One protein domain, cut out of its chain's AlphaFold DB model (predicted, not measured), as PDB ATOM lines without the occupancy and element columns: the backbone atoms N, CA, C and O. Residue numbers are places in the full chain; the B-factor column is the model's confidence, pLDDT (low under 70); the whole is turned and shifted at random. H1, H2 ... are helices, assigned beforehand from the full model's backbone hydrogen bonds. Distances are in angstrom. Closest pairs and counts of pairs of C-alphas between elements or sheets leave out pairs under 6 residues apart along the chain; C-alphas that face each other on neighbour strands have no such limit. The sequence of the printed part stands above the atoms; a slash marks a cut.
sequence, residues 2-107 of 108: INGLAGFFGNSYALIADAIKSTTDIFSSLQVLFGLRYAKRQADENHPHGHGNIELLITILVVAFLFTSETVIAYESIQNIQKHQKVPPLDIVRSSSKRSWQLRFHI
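AT A GLANCE: This is residues 2 to 107 of the 108 residues of the protein "Cation diffusion facilitator family transporter" of Algoriphagus iocasae (UniProt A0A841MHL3). A long helical hairpin, H2 and H3, has short H1 folded back on H2 at the end away from its loop, while residues 71 to 107, with H4, stick out as a tail. The printed part has 106 residues, with helices H1 to H4 in order and no named strand: all helix. It is an extended rod, 92 by 28 by 12 A, with a radius of gyration of the C-alphas of 25.9 A.

HOW THE PARTS SIT: Begin at H1, residues 2 to 9: it forms a hairpin with H2, residues 13 to 39, at a steep tilt of 39 degrees, opposite ways. They touch, H2 with residues 13 to 20 alone; the closest C-alphas, Gly 7 and Leu 15, are 4.7 A apart. H3, residues 51 to 82, forms a hairpin with H2 at a shallow tilt of 12 degrees, opposite ways. They touch through residues 31 to 39 and 51 to 62 alone, closest at the C-alphas of Ala 39 and Glu 55, 5.1 A. H4, residues 90 to 105, touches no helix. Every O i to N i+4 pair is within hydrogen-bond range in H1, H2 and H4, and 26 of 28 in H3.

IN THESE COORDINATES: Find C-alpha 2 at (1.505, 17.634, 103.826), where H1 begins. H2 runs 38.7 A, H3 47.9 A, and H4 23.1 A to C-alpha 105 at (-29.077, 10.945, 70.945).

THE WHOLE: The printed part has no cut; the H2 to H3 link is long. Confidence is under 70 at residues 38 to 55, 84 to 87, 100 and 103 to 107.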
ATOM      1  N   ILE A   2       2.436  16.995 104.789       86.81
ATOM      2  CA  ILE A   2       1.505  17.634 103.826       86.81
ATOM      3  C   ILE A   2       1.041  16.659 102.737       86.81
ATOM      4  O   ILE A   2      -0.159  16.492 102.546       86.81
ATOM      5  N   ASN A   3       1.976  15.935 102.115       87.88
ATOM      6  CA  ASN A   3       1.652  14.950 101.080       87.88
ATOM      7  C   ASN A   3       0.814  13.780 101.619       87.88
ATOM      8  O   ASN A   3       0.019  13.211 100.885       87.88
ATOM      9  N   GLY A   4       0.911  13.465 102.915       88.38
ATOM     10  CA  GLY A   4       0.119  12.400 103.537       88.38
ATOM     11  C   GLY A   4      -1.338  12.811 103.715       88.38
ATOM     12  O   GLY A   4      -2.239  12.064 103.349       88.38
ATOM     13  N   LEU A   5      -1.568  14.036 104.199       89.19
ATOM     14  CA  LEU A   5      -2.912  14.612 104.277       89.19
ATOM     15  C   LEU A   5      -3.504  14.785 102.873       89.19
ATOM     16  O   LEU A   5      -4.614  14.327 102.619       89.19
ATOM     17  N   ALA A   6      -2.744  15.358 101.938       88.69
ATOM     18  CA  ALA A   6      -3.171  15.517 100.549       88.69
ATOM     19  C   ALA A   6      -3.451  14.169  99.864       88.69
ATOM     20  O   ALA A   6      -4.406  14.054  99.105       88.69
ATOM     21  N   GLY A   7      -2.664  13.133 100.158       88.50
ATOM     22  CA  GLY A   7      -2.867  11.780  99.649       88.50
ATOM     23  C   GLY A   7      -4.103  11.096 100.228       88.50
ATOM     24  O   GLY A   7      -4.821  10.439  99.483       88.50
ATOM     25  N   PHE A   8      -4.397  11.294 101.516       88.19
ATOM     26  CA  PHE A   8      -5.604  10.762 102.155       88.19
ATOM     27  C   PHE A   8      -6.875  11.445 101.634       88.19
ATOM     28  O   PHE A   8      -7.802  10.769 101.197       88.19
ATOM     29  N   PHE A   9      -6.903  12.782 101.603       90.44
ATOM     30  CA  PHE A   9      -8.050  13.535 101.081       90.44
ATOM     31  C   PHE A   9      -8.192  13.418  99.557       90.44
ATOM     32  O   PHE A   9      -9.305  13.434  99.039       90.44
ATOM     33  N   GLY A  10      -7.077  13.281  98.838       88.25
ATOM     34  CA  GLY A  10      -7.024  13.145  97.381       88.25
ATOM     35  C   GLY A  10      -7.059  11.704  96.866       88.25
ATOM     36  O   GLY A  10      -6.931  11.509  95.662       88.25
ATOM     37  N   ASN A  11      -7.200  10.704  97.748       87.06
ATOM     38  CA  ASN A  11      -7.199   9.270  97.425       87.06
ATOM     39  C   ASN A  11      -6.023   8.834  96.519       87.06
ATOM     40  O   ASN A  11      -6.192   8.094  95.548       87.06
ATOM     41  N   SER A  12      -4.821   9.340  96.809       90.88
ATOM     42  CA  SER A  12      -3.623   9.128  95.993       90.88
ATOM     43  C   SER A  12      -2.574   8.314  96.739       90.88
ATOM     44  O   SER A  12      -1.858   8.825  97.604       90.88
ATOM     45  N   TYR A  13      -2.427   7.049  96.338       85.56
ATOM     46  CA  TYR A  13      -1.391   6.150  96.851       85.56
ATOM     47  C   TYR A  13       0.031   6.664  96.590       85.56
ATOM     48  O   TYR A  13       0.917   6.434  97.408       85.56
ATOM     49  N   ALA A  14       0.248   7.407  95.499       86.88
ATOM     50  CA  ALA A  14       1.553   7.996  95.192       86.88
ATOM     51  C   ALA A  14       1.955   9.068  96.221       86.88
ATOM     52  O   ALA A  14       3.086   9.072  96.700       86.88
ATOM     53  N   LEU A  15       1.014   9.937  96.615       89.31
ATOM     54  CA  LEU A  15       1.256  10.972  97.627       89.31
ATOM     55  C   LEU A  15       1.415  10.380  99.035       89.31
ATOM     56  O   LEU A  15       2.206  10.883  99.833       89.31
ATOM     57  N   ILE A  16       0.700   9.290  99.333       89.00
ATOM     58  CA  ILE A  16       0.857   8.545 100.591       89.00
ATOM     59  C   ILE A  16       2.249   7.901 100.666       89.00
ATOM     60  O   ILE A  16       2.914   8.020 101.693       89.00
ATOM     61  N   ALA A  17       2.718   7.271  99.583       88.56
ATOM     62  CA  ALA A  17       4.052   6.673  99.527       88.56
ATOM     63  C   ALA A  17       5.163   7.718  99.746       88.56
ATOM     64  O   ALA A  17       6.063   7.503 100.558       88.56
ATOM     65  N   ASP A  18       5.054   8.884  99.104       89.62
ATOM     66  CA  ASP A  18       5.989  10.002  99.281       89.62
ATOM     67  C   ASP A  18       5.980  10.563 100.723       89.62
ATOM     68  O   ASP A  18       7.011  10.915 101.312       89.62
ATOM     69  N   ALA A  19       4.807  10.569 101.364       91.75
ATOM     70  CA  ALA A  19       4.674  10.954 102.765       91.75
ATOM     71  C   ALA A  19       5.334   9.959 103.730       91.75
ATOM     72  O   ALA A  19       5.943  10.384 104.714       91.75
ATOM     73  N   ILE A  20       5.224   8.654 103.466       89.69
ATOM     74  CA  ILE A  20       5.898   7.611 104.252       89.69
ATOM     75  C   ILE A  20       7.408   7.756 104.096       89.69
ATOM     76  O   ILE A  20       8.115   7.805 105.100       89.69
ATOM     77  N   LYS A  21       7.891   7.917 102.859       86.56
ATOM     78  CA  LYS A  21       9.321   8.051 102.569       86.56
ATOM     79  C   LYS A  21       9.963   9.199 103.350       86.56
ATOM     80  O   LYS A  21      10.896   8.984 104.118       86.56
ATOM     81  N   SER A  22       9.390  10.394 103.240       89.75
ATOM     82  CA  SER A  22       9.883  11.565 103.975       89.75
ATOM     83  C   SER A  22       9.789  11.414 105.501       89.75
ATOM     84  O   SER A  22      10.619  11.955 106.229       89.75
ATOM     85  N   THR A  23       8.814  10.655 106.013       90.50
ATOM     86  CA  THR A  23       8.703  10.357 107.452       90.50
ATOM     87  C   THR A  23       9.811   9.410 107.918       90.50
ATOM     88  O   THR A  23      10.402   9.637 108.974       90.50
ATOM     89  N   THR A  24      10.138   8.390 107.120       86.88
ATOM     90  CA  THR A  24      11.261   7.476 107.376       86.88
ATOM     91  C   THR A  24      12.594   8.222 107.415       86.88
ATOM     92  O   THR A  24      13.399   7.969 108.310       86.88
ATOM     93  N   ASP A  25      12.815   9.193 106.525       84.88
ATOM     94  CA  ASP A  25      14.057   9.979 106.512       84.88
ATOM     95  C   ASP A  25      14.201  10.858 107.778       84.88
ATOM     96  O   ASP A  25      15.286  10.956 108.364       84.88
ATOM     97  N   ILE A  26      13.099  11.440 108.275       89.00
ATOM     98  CA  ILE A  26      13.075  12.171 109.558       89.00
ATOM     99  C   ILE A  26      13.332  11.217 110.732       89.00
ATOM    100  O   ILE A  26      14.114  11.531 111.629       89.00
ATOM    101  N   PHE A  27      12.694  10.046 110.733       86.50
ATOM    102  CA  PHE A  27      12.865   9.046 111.786       86.50
ATOM    103  C   PHE A  27      14.304   8.516 111.853       86.50
ATOM    104  O   PHE A  27      14.886   8.440 112.935       86.50
ATOM    105  N   SER A  28      14.904   8.236 110.697       82.56
ATOM    106  CA  SER A  28      16.315   7.861 110.574       82.56
ATOM    107  C   SER A  28      17.235   8.954 111.129       82.56
ATOM    108  O   SER A  28      18.112   8.684 111.950       82.56
ATOM    109  N   SER A  29      16.962  10.219 110.790       83.75
ATOM    110  CA  SER A  29      17.711  11.366 111.323       83.75
ATOM    111  C   SER A  29      17.628  11.456 112.852       83.75
ATOM    112  O   SER A  29      18.619  11.769 113.512       83.75
ATOM    113  N   LEU A  30      16.469  11.134 113.441       85.88
ATOM    114  CA  LEU A  30      16.309  11.064 114.894       85.88
ATOM    115  C   LEU A  30      17.094   9.901 115.506       85.88
ATOM    116  O   LEU A  30      17.757  10.109 116.518       85.88
ATOM    117  N   GLN A  31      17.066   8.704 114.912       78.56
ATOM    118  CA  GLN A  31      17.855   7.562 115.395       78.56
ATOM    119  C   GLN A  31      19.351   7.880 115.423       78.56
ATOM    120  O   GLN A  31      20.013   7.609 116.424       78.56
ATOM    121  N   VAL A  32      19.864   8.522 114.372       80.00
ATOM    122  CA  VAL A  32      21.253   8.993 114.310       80.00
ATOM    123  C   VAL A  32      21.521  10.033 115.398       80.00
ATOM    124  O   VAL A  32      22.494   9.904 116.137       80.00
ATOM    125  N   LEU A  33      20.633  11.019 115.576       79.75
ATOM    126  CA  LEU A  33      20.758  12.030 116.631       79.75
ATOM    127  C   LEU A  33      20.789  11.401 118.036       79.75
ATOM    128  O   LEU A  33      21.574  11.820 118.885       79.75
ATOM    129  N   PHE A  34      19.950  10.397 118.296       77.44
ATOM    130  CA  PHE A  34      19.953   9.657 119.556       77.44
ATOM    131  C   PHE A  34      21.218   8.810 119.723       77.44
ATOM    132  O   PHE A  34      21.778   8.805 120.818       77.44
ATOM    133  N   GLY A  35      21.703   8.169 118.656       71.25
ATOM    134  CA  GLY A  35      22.974   7.442 118.636       71.25
ATOM    135  C   GLY A  35      24.155   8.342 119.000       71.25
ATOM    136  O   GLY A  35      24.877   8.043 119.948       71.25
ATOM    137  N   LEU A  36      24.260   9.506 118.353       70.19
ATOM    138  CA  LEU A  36      25.225  10.569 118.666       70.19
ATOM    139  C   LEU A  36      25.127  11.030 120.125       70.19
ATOM    140  O   LEU A  36      26.130  11.244 120.805       70.19
ATOM    141  N   ARG A  37      23.905  11.205 120.638       70.81
ATOM    142  CA  ARG A  37      23.675  11.661 122.017       70.81
ATOM    143  C   ARG A  37      24.062  10.599 123.045       70.81
ATOM    144  O   ARG A  37      24.567  10.951 124.108       70.81
ATOM    145  N   TYR A  38      23.839   9.325 122.728       65.25
ATOM    146  CA  TYR A  38      24.237   8.188 123.555       65.25
ATOM    147  C   TYR A  38      25.751   7.960 123.515       65.25
ATOM    148  O   TYR A  38      26.356   7.651 124.534       65.25
ATOM    149  N   ALA A  39      26.378   8.195 122.369       61.47
ATOM    150  CA  ALA A  39      27.818   8.102 122.200       61.47
ATOM    151  C   ALA A  39      28.606   9.253 122.828       61.47
ATOM    152  O   ALA A  39      29.703   9.050 123.339       61.47
ATOM    153  N   LYS A  40      28.016  10.453 122.881       60.38
ATOM    154  CA  LYS A  40      28.529  11.575 123.680       60.38
ATOM    155  C   LYS A  40      28.478  11.323 125.191       60.38
ATOM    156  O   LYS A  40      28.965  12.160 125.953       60.38
ATOM    157  N   ARG A  41      27.870  10.224 125.651       54.97
ATOM    158  CA  ARG A  41      27.833   9.867 127.070       54.97
ATOM    159  C   ARG A  41      29.227   9.389 127.496       54.97
ATOM    160  O   ARG A  41      29.823   8.521 126.867       54.97
ATOM    161  N   GLN A  42      29.752  10.043 128.529       47.62
ATOM    162  CA  GLN A  42      31.133   9.915 129.002       47.62
ATOM    163  C   GLN A  42      31.454   8.478 129.450       47.62
ATOM    164  O   GLN A  42      30.557   7.750 129.871       47.62
ATOM    165  N   ALA A  43      32.728   8.091 129.337       50.56
ATOM    166  CA  ALA A  43      33.225   6.745 129.618       50.56
ATOM    167  C   ALA A  43      32.823   6.245 131.023       50.56
ATOM    168  O   ALA A  43      33.103   6.900 132.023       50.56
ATOM    169  N   ASP A  44      32.167   5.084 131.059       54.16
ATOM    170  CA  ASP A  44      31.852   4.287 132.251       54.16
ATOM    171  C   ASP A  44      33.082   3.446 132.654       54.16
ATOM    172  O   ASP A  44      33.852   3.013 131.790       54.16
ATOM    173  N   GLU A  45      33.242   3.200 133.957       55.50
ATOM    174  CA  GLU A  45      34.291   2.379 134.584       55.50
ATOM    175  C   GLU A  45      34.460   0.981 133.951       55.50
ATOM    176  O   GLU A  45      35.544   0.404 134.013       55.50
ATOM    177  N   ASN A  46      33.438   0.451 133.269       58.44
ATOM    178  CA  ASN A  46      33.494  -0.837 132.576       58.44
ATOM    179  C   ASN A  46      34.266  -0.823 131.238       58.44
ATOM    180  O   ASN A  46      34.593  -1.897 130.725       58.44
ATOM    181  N   HIS A  47      34.575   0.340 130.641       55.72
ATOM    182  CA  HIS A  47      35.264   0.442 129.340       55.72
ATOM    183  C   HIS A  47      36.451   1.432 129.353       55.72
ATOM    184  O   HIS A  47      36.309   2.582 128.924       55.72
ATOM    185  N   PRO A  48      37.662   0.975 129.733       54.91
ATOM    186  CA  PRO A  48      38.857   1.822 129.856       54.91
ATOM    187  C   PRO A  48      39.399   2.390 128.527       54.91
ATOM    188  O   PRO A  48      40.194   3.326 128.551       54.91
ATOM    189  N   HIS A  49      38.957   1.883 127.367       56.06
ATOM    190  CA  HIS A  49      39.315   2.412 126.036       56.06
ATOM    191  C   HIS A  49      38.280   3.395 125.442       56.06
ATOM    192  O   HIS A  49      38.478   3.895 124.337       56.06
ATOM    193  N   GLY A  50      37.202   3.712 126.175       53.66
ATOM    194  CA  GLY A  50      36.188   4.694 125.776       53.66
ATOM    195  C   GLY A  50      35.055   4.140 124.900       53.66
ATOM    196  O   GLY A  50      35.237   3.270 124.052       53.66
ATOM    197  N   HIS A  51      33.853   4.696 125.085       58.25
ATOM    198  CA  HIS A  51      32.613   4.344 124.370       58.25
ATOM    199  C   HIS A  51      32.553   4.839 122.905       58.25
ATOM    200  O   HIS A  51      31.519   4.710 122.249       58.25
ATOM    201  N   GLY A  52      33.653   5.375 122.366       55.22
ATOM    202  CA  GLY A  52      33.681   6.058 121.065       55.22
ATOM    203  C   GLY A  52      33.332   5.183 119.854       55.22
ATOM    204  O   GLY A  52      32.940   5.711 118.822       55.22
ATOM    205  N   ASN A  53      33.412   3.851 119.974       62.16
ATOM    206  CA  ASN A  53      33.110   2.918 118.878       62.16
ATOM    207  C   ASN A  53      31.663   2.397 118.866       62.16
ATOM    208  O   ASN A  53      31.216   1.846 117.862       62.16
ATOM    209  N   ILE A  54      30.920   2.557 119.964       65.44
ATOM    210  CA  ILE A  54      29.545   2.040 120.067       65.44
ATOM    211  C   ILE A  54      28.589   2.904 119.235       65.44
ATOM    212  O   ILE A  54      27.637   2.386 118.656       65.44
ATOM    213  N   GLU A  55      28.906   4.191 119.073       66.75
ATOM    214  CA  GLU A  55      28.223   5.094 118.141       66.75
ATOM    215  C   GLU A  55      28.200   4.543 116.723       66.75
ATOM    216  O   GLU A  55      27.148   4.439 116.090       66.75
ATOM    217  N   LEU A  56      29.386   4.171 116.243       73.31
ATOM    218  CA  LEU A  56      29.589   3.699 114.891       73.31
ATOM    219  C   LEU A  56      28.914   2.339 114.707       73.31
ATOM    220  O   LEU A  56      28.251   2.125 113.700       73.31
ATOM    221  N   LEU A  57      29.009   1.454 115.700       76.69
ATOM    222  CA  LEU A  57      28.358   0.141 115.692       76.69
ATOM    223  C   LEU A  57      26.829   0.245 115.592       76.69
ATOM    224  O   LEU A  57      26.224  -0.411 114.744       76.69
ATOM    225  N   ILE A  58      26.207   1.095 116.413       71.81
ATOM    226  CA  ILE A  58      24.754   1.320 116.387       71.81
ATOM    227  C   ILE A  58      24.346   1.997 115.075       71.81
ATOM    228  O   ILE A  58      23.361   1.597 114.456       71.81
ATOM    229  N   THR A  59      25.122   2.979 114.614       74.44
ATOM    230  CA  THR A  59      24.854   3.688 113.355       74.44
ATOM    231  C   THR A  59      24.936   2.745 112.158       74.44
ATOM    232  O   THR A  59      24.030   2.739 111.328       74.44
ATOM    233  N   ILE A  60      25.966   1.897 112.082       79.38
ATOM    234  CA  ILE A  60      26.116   0.892 111.020       79.38
ATOM    235  C   ILE A  60      24.945  -0.093 111.045       79.38
ATOM    236  O   ILE A  60      24.407  -0.418 109.990       79.38
ATOM    237  N   LEU A  61      24.509  -0.535 112.229       81.19
ATOM    238  CA  LEU A  61      23.379  -1.455 112.365       81.19
ATOM    239  C   LEU A  61      22.062  -0.827 111.884       81.19
ATOM    240  O   LEU A  61      21.318  -1.457 111.132       81.19
ATOM    241  N   VAL A  62      21.790   0.424 112.263       78.25
ATOM    242  CA  VAL A  62      20.598   1.167 111.823       78.25
ATOM    243  C   VAL A  62      20.621   1.397 110.313       78.25
ATOM    244  O   VAL A  62      19.635   1.119 109.631       78.25
ATOM    245  N   VAL A  63      21.754   1.848 109.768       83.06
ATOM    246  CA  VAL A  63      21.908   2.088 108.327       83.06
ATOM    247  C   VAL A  63      21.746   0.791 107.537       83.06
ATOM    248  O   VAL A  63      21.043   0.786 106.531       83.06
ATOM    249  N   ALA A  64      22.322  -0.320 108.001       86.62
ATOM    250  CA  ALA A  64      22.165  -1.622 107.355       86.62
ATOM    251  C   ALA A  64      20.694  -2.078 107.325       86.62
ATOM    252  O   ALA A  64      20.208  -2.559 106.298       86.62
ATOM    253  N   PHE A  65      19.956  -1.881 108.420       83.06
ATOM    254  CA  PHE A  65      18.532  -2.212 108.480       83.06
ATOM    255  C   PHE A  65      17.695  -1.353 107.517       83.06
ATOM    256  O   PHE A  65      16.877  -1.871 106.760       83.06
ATOM    257  N   LEU A  66      17.939  -0.042 107.479       83.75
ATOM    258  CA  LEU A  66      17.238   0.852 106.555       83.75
ATOM    259  C   LEU A  66      17.558   0.529 105.093       83.75
ATOM    260  O   LEU A  66      16.655   0.456 104.262       83.75
ATOM    261  N   PHE A  67      18.829   0.276 104.785       86.62
ATOM    262  CA  PHE A  67      19.275  -0.030 103.429       86.62
ATOM    263  C   PHE A  67      18.633  -1.315 102.892       86.62
ATOM    264  O   PHE A  67      18.183  -1.364 101.745       86.62
ATOM    265  N   THR A  68      18.541  -2.351 103.731       90.00
ATOM    266  CA  THR A  68      17.884  -3.612 103.359       90.00
ATOM    267  C   THR A  68      16.386  -3.427 103.112       90.00
ATOM    268  O   THR A  68      15.894  -3.874 102.077       90.00
ATOM    269  N   SER A  69      15.672  -2.706 103.982       86.25
ATOM    270  CA  SER A  69      14.243  -2.419 103.792       86.25
ATOM    271  C   SER A  69      13.964  -1.622 102.510       86.25
ATOM    272  O   SER A  69      13.060  -1.972 101.753       86.25
ATOM    273  N   GLU A  70      14.741  -0.572 102.237       87.75
ATOM    274  CA  GLU A  70      14.600   0.250 101.024       87.75
ATOM    275  C   GLU A  70      14.869  -0.570  99.754       87.75
ATOM    276  O   GLU A  70      14.139  -0.456  98.770       87.75
ATOM    277  N   THR A  71      15.866  -1.460  99.788       90.38
ATOM    278  CA  THR A  71      16.197  -2.338  98.654       90.38
ATOM    279  C   THR A  71      15.047  -3.289  98.315       90.38
ATOM    280  O   THR A  71      14.744  -3.487  97.138       90.38
ATOM    281  N   VAL A  72      14.377  -3.852  99.327       90.75
ATOM    282  CA  VAL A  72      13.214  -4.732  99.126       90.75
ATOM    283  C   VAL A  72      12.077  -3.975  98.445       90.75
ATOM    284  O   VAL A  72      11.564  -4.424  97.421       90.75
ATOM    285  N   ILE A  73      11.731  -2.792  98.958       87.31
ATOM    286  CA  ILE A  73      10.657  -1.961  98.394       87.31
ATOM    287  C   ILE A  73      10.994  -1.540  96.959       87.31
ATOM    288  O   ILE A  73      10.138  -1.597  96.074       87.31
ATOM    289  N   ALA A  74      12.244  -1.148  96.698       88.50
ATOM    290  CA  ALA A  74      12.698  -0.777  95.362       88.50
ATOM    291  C   ALA A  74      12.579  -1.946  94.374       88.50
ATOM    292  O   ALA A  74      12.100  -1.769  93.251       88.50
ATOM    293  N   TYR A  75      12.962  -3.151  94.801       90.38
ATOM    294  CA  TYR A  75      12.854  -4.355  93.987       90.38
ATOM    295  C   TYR A  75      11.396  -4.709  93.664       90.38
ATOM    296  O   TYR A  75      11.061  -4.957  92.501       90.38
ATOM    297  N   GLU A  76      10.512  -4.672  94.665       86.56
ATOM    298  CA  GLU A  76       9.079  -4.899  94.464       86.56
ATOM    299  C   GLU A  76       8.458  -3.851  93.538       86.56
ATOM    300  O   GLU A  76       7.681  -4.194  92.646       86.56
ATOM    301  N   SER A  77       8.839  -2.581  93.694       85.88
ATOM    302  CA  SER A  77       8.364  -1.483  92.853       85.88
ATOM    303  C   SER A  77       8.706  -1.707  91.375       85.88
ATOM    304  O   SER A  77       7.829  -1.620  90.512       85.88
ATOM    305  N   ILE A  78       9.951  -2.098  91.072       87.00
ATOM    306  CA  ILE A  78      10.392  -2.403  89.700       87.00
ATOM    307  C   ILE A  78       9.615  -3.594  89.128       87.00
ATOM    308  O   ILE A  78       9.129  -3.528  87.993       87.00
ATOM    309  N   GLN A  79       9.450  -4.670  89.905       85.12
ATOM    310  CA  GLN A  79       8.664  -5.825  89.463       85.12
ATOM    311  C   GLN A  79       7.201  -5.465  89.190       85.12
ATOM    312  O   GLN A  79       6.616  -5.942  88.213       85.12
ATOM    313  N   ASN A  80       6.599  -4.641  90.045       83.75
ATOM    314  CA  ASN A  80       5.201  -4.252  89.929       83.75
ATOM    315  C   ASN A  80       4.949  -3.368  88.697       83.75
ATOM    316  O   ASN A  80       3.895  -3.476  88.078       83.75
ATOM    317  N   ILE A  81       5.923  -2.545  88.298       80.44
ATOM    318  CA  ILE A  81       5.856  -1.763  87.054       80.44
ATOM    319  C   ILE A  81       6.020  -2.669  85.824       80.44
ATOM    320  O   ILE A  81       5.314  -2.500  84.829       80.44
ATOM    321  N   GLN A  82       6.924  -3.656  85.874       82.38
ATOM    322  CA  GLN A  82       7.125  -4.593  84.762       82.38
ATOM    323  C   GLN A  82       5.909  -5.498  84.530       82.38
ATOM    324  O   GLN A  82       5.534  -5.746  83.378       82.38
ATOM    325  N   LYS A  83       5.245  -5.950  85.602       76.06
ATOM    326  CA  LYS A  83       3.940  -6.614  85.519       76.06
ATOM    327  C   LYS A  83       2.888  -5.583  85.121       76.06
ATOM    328  O   LYS A  83       2.251  -4.974  85.972       76.06
ATOM    329  N   HIS A  84       2.701  -5.406  83.813       58.59
ATOM    330  CA  HIS A  84       1.670  -4.541  83.251       58.59
ATOM    331  C   HIS A  84       0.339  -4.848  83.939       58.59
ATOM    332  O   HIS A  84      -0.236  -5.925  83.754       58.59
ATOM    333  N   GLN A  85      -0.132  -3.904  84.755       63.72
ATOM    334  CA  GLN A  85      -1.494  -3.910  85.259       63.72
ATOM    335  C   GLN A  85      -2.396  -4.158  84.051       63.72
ATOM    336  O   GLN A  85      -2.307  -3.430  83.058       63.72
ATOM    337  N   LYS A  86      -3.214  -5.216  84.101       59.44
ATOM    338  CA  LYS A  86      -4.266  -5.438  83.108       59.44
ATOM    339  C   LYS A  86      -5.241  -4.278  83.243       59.44
ATOM    340  O   LYS A  86      -6.224  -4.364  83.972       59.44
ATOM    341  N   VAL A  87      -4.935  -3.176  82.567       66.31
ATOM    342  CA  VAL A  87      -5.908  -2.132  82.308       66.31
ATOM    343  C   VAL A  87      -7.101  -2.821  81.649       66.31
ATOM    344  O   VAL A  87      -6.892  -3.708  80.809       66.31
ATOM    345  N   PRO A  88      -8.337  -2.499  82.070       70.81
ATOM    346  CA  PRO A  88      -9.529  -3.053  81.445       70.81
ATOM    347  C   PRO A  88      -9.364  -2.925  79.929       70.81
ATOM    348  O   PRO A  88      -8.975  -1.842  79.472       70.81
ATOM    349  N   PRO A  89      -9.549  -4.012  79.157       75.88
ATOM    350  CA  PRO A  89      -9.218  -3.969  77.749       75.88
ATOM    351  C   PRO A  89      -9.984  -2.816  77.080       75.88
ATOM    352  O   PRO A  89     -11.106  -2.454  77.445       75.88
ATOM    353  N   LEU A  90      -9.304  -2.110  76.177       71.25
ATOM    354  CA  LEU A  90      -9.810  -0.850  75.618       71.25
ATOM    355  C   LEU A  90     -11.152  -1.035  74.887       71.25
ATOM    356  O   LEU A  90     -11.861  -0.061  74.648       71.25
ATOM    357  N   ASP A  91     -11.521  -2.272  74.561       73.62
ATOM    358  CA  ASP A  91     -12.808  -2.668  74.007       73.62
ATOM    359  C   ASP A  91     -13.981  -2.445  74.982       73.62
ATOM    360  O   ASP A  91     -15.003  -1.894  74.566       73.62
ATOM    361  N   ILE A  92     -13.845  -2.765  76.273       72.00
ATOM    362  CA  ILE A  92     -14.918  -2.575  77.262       72.00
ATOM    363  C   ILE A  92     -15.138  -1.097  77.601       72.00
ATOM    364  O   ILE A  92     -16.287  -0.653  77.659       72.00
ATOM    365  N   VAL A  93     -14.066  -0.302  77.712       75.88
ATOM    366  CA  VAL A  93     -14.145   1.156  77.948       75.88
ATOM    367  C   VAL A  93     -14.679   1.888  76.708       75.88
ATOM    368  O   VAL A  93     -15.524   2.780  76.810       75.88
ATOM    369  N   ARG A  94     -14.256   1.480  75.504       73.31
ATOM    370  CA  ARG A  94     -14.738   2.059  74.240       73.31
ATOM    371  C   ARG A  94     -16.188   1.674  73.939       73.31
ATOM    372  O   ARG A  94     -16.923   2.509  73.408       73.31
ATOM    373  N   SER A  95     -16.627   0.456  74.279       74.50
ATOM    374  CA  SER A  95     -18.023   0.045  74.066       74.50
ATOM    375  C   SER A  95     -18.994   0.700  75.051       74.50
ATOM    376  O   SER A  95     -20.113   1.021  74.647       74.50
ATOM    377  N   SER A  96     -18.591   0.944  76.307       72.25
ATOM    378  CA  SER A  96     -19.451   1.626  77.287       72.25
ATOM    379  C   SER A  96     -19.617   3.113  76.949       72.25
ATOM    380  O   SER A  96     -20.736   3.626  76.963       72.25
ATOM    381  N   SER A  97     -18.537   3.773  76.515       77.62
ATOM    382  CA  SER A  97     -18.565   5.166  76.057       77.62
ATOM    383  C   SER A  97     -19.440   5.336  74.810       77.62
ATOM    384  O   SER A  97     -20.358   6.157  74.814       77.62
ATOM    385  N   LYS A  98     -19.261   4.505  73.768       73.31
ATOM    386  CA  LYS A  98     -20.121   4.558  72.567       73.31
ATOM    387  C   LYS A  98     -21.605   4.342  72.882       73.31
ATOM    388  O   LYS A  98     -22.438   5.029  72.296       73.31
ATOM    389  N   ARG A  99     -21.947   3.420  73.792       71.31
ATOM    390  CA  ARG A  99     -23.342   3.176  74.209       71.31
ATOM    391  C   ARG A  99     -23.957   4.379  74.922       71.31
ATOM    392  O   ARG A  99     -25.110   4.703  74.664       71.31
ATOM    393  N   SER A 100     -23.179   5.057  75.763       66.94
ATOM    394  CA  SER A 100     -23.613   6.260  76.480       66.94
ATOM    395  C   SER A 100     -23.950   7.415  75.527       66.94
ATOM    396  O   SER A 100     -24.999   8.042  75.660       66.94
ATOM    397  N   TRP A 101     -23.123   7.642  74.501       70.50
ATOM    398  CA  TRP A 101     -23.414   8.652  73.477       70.50
ATOM    399  C   TRP A 101     -24.653   8.297  72.643       70.50
ATOM    400  O   TRP A 101     -25.488   9.163  72.418       70.50
ATOM    401  N   GLN A 102     -24.827   7.031  72.251       70.25
ATOM    402  CA  GLN A 102     -25.993   6.570  71.476       70.25
ATOM    403  C   GLN A 102     -27.323   6.734  72.236       70.25
ATOM    404  O   GLN A 102     -28.293   7.232  71.673       70.25
ATOM    405  N   LEU A 103     -27.357   6.392  73.529       66.31
ATOM    406  CA  LEU A 103     -28.545   6.578  74.376       66.31
ATOM    407  C   LEU A 103     -28.902   8.061  74.567       66.31
ATOM    408  O   LEU A 103     -30.074   8.393  74.710       66.31
ATOM    409  N   ARG A 104     -27.911   8.962  74.519       66.31
ATOM    410  CA  ARG A 104     -28.128  10.410  74.654       66.31
ATOM    411  C   ARG A 104     -28.703  11.067  73.394       66.31
ATOM    412  O   ARG A 104     -29.332  12.109  73.514       66.31
ATOM    413  N   PHE A 105     -28.523  10.460  72.219       69.25
ATOM    414  CA  PHE A 105     -29.077  10.945  70.945       69.25
ATOM    415  C   PHE A 105     -30.459  10.363  70.599       69.25
ATOM    416  O   PHE A 105     -31.081  10.841  69.663       69.25
ATOM    417  N   HIS A 106     -30.945   9.350  71.328       62.91
ATOM    418  CA  HIS A 106     -32.278   8.752  71.123       62.91
ATOM    419  C   HIS A 106     -33.371   9.318  72.052       62.91
ATOM    420  O   HIS A 106     -34.525   8.919  71.944       62.91
ATOM    421  N   ILE A 107     -33.013  10.213  72.983       58.53
ATOM    422  CA  ILE A 107     -33.936  10.859  73.944       58.53
ATOM    423  C   ILE A 107     -34.206  12.337  73.546       58.53
ATOM    424  O   ILE A 107     -34.718  13.122  74.338       58.53
TER     425      ILE A 107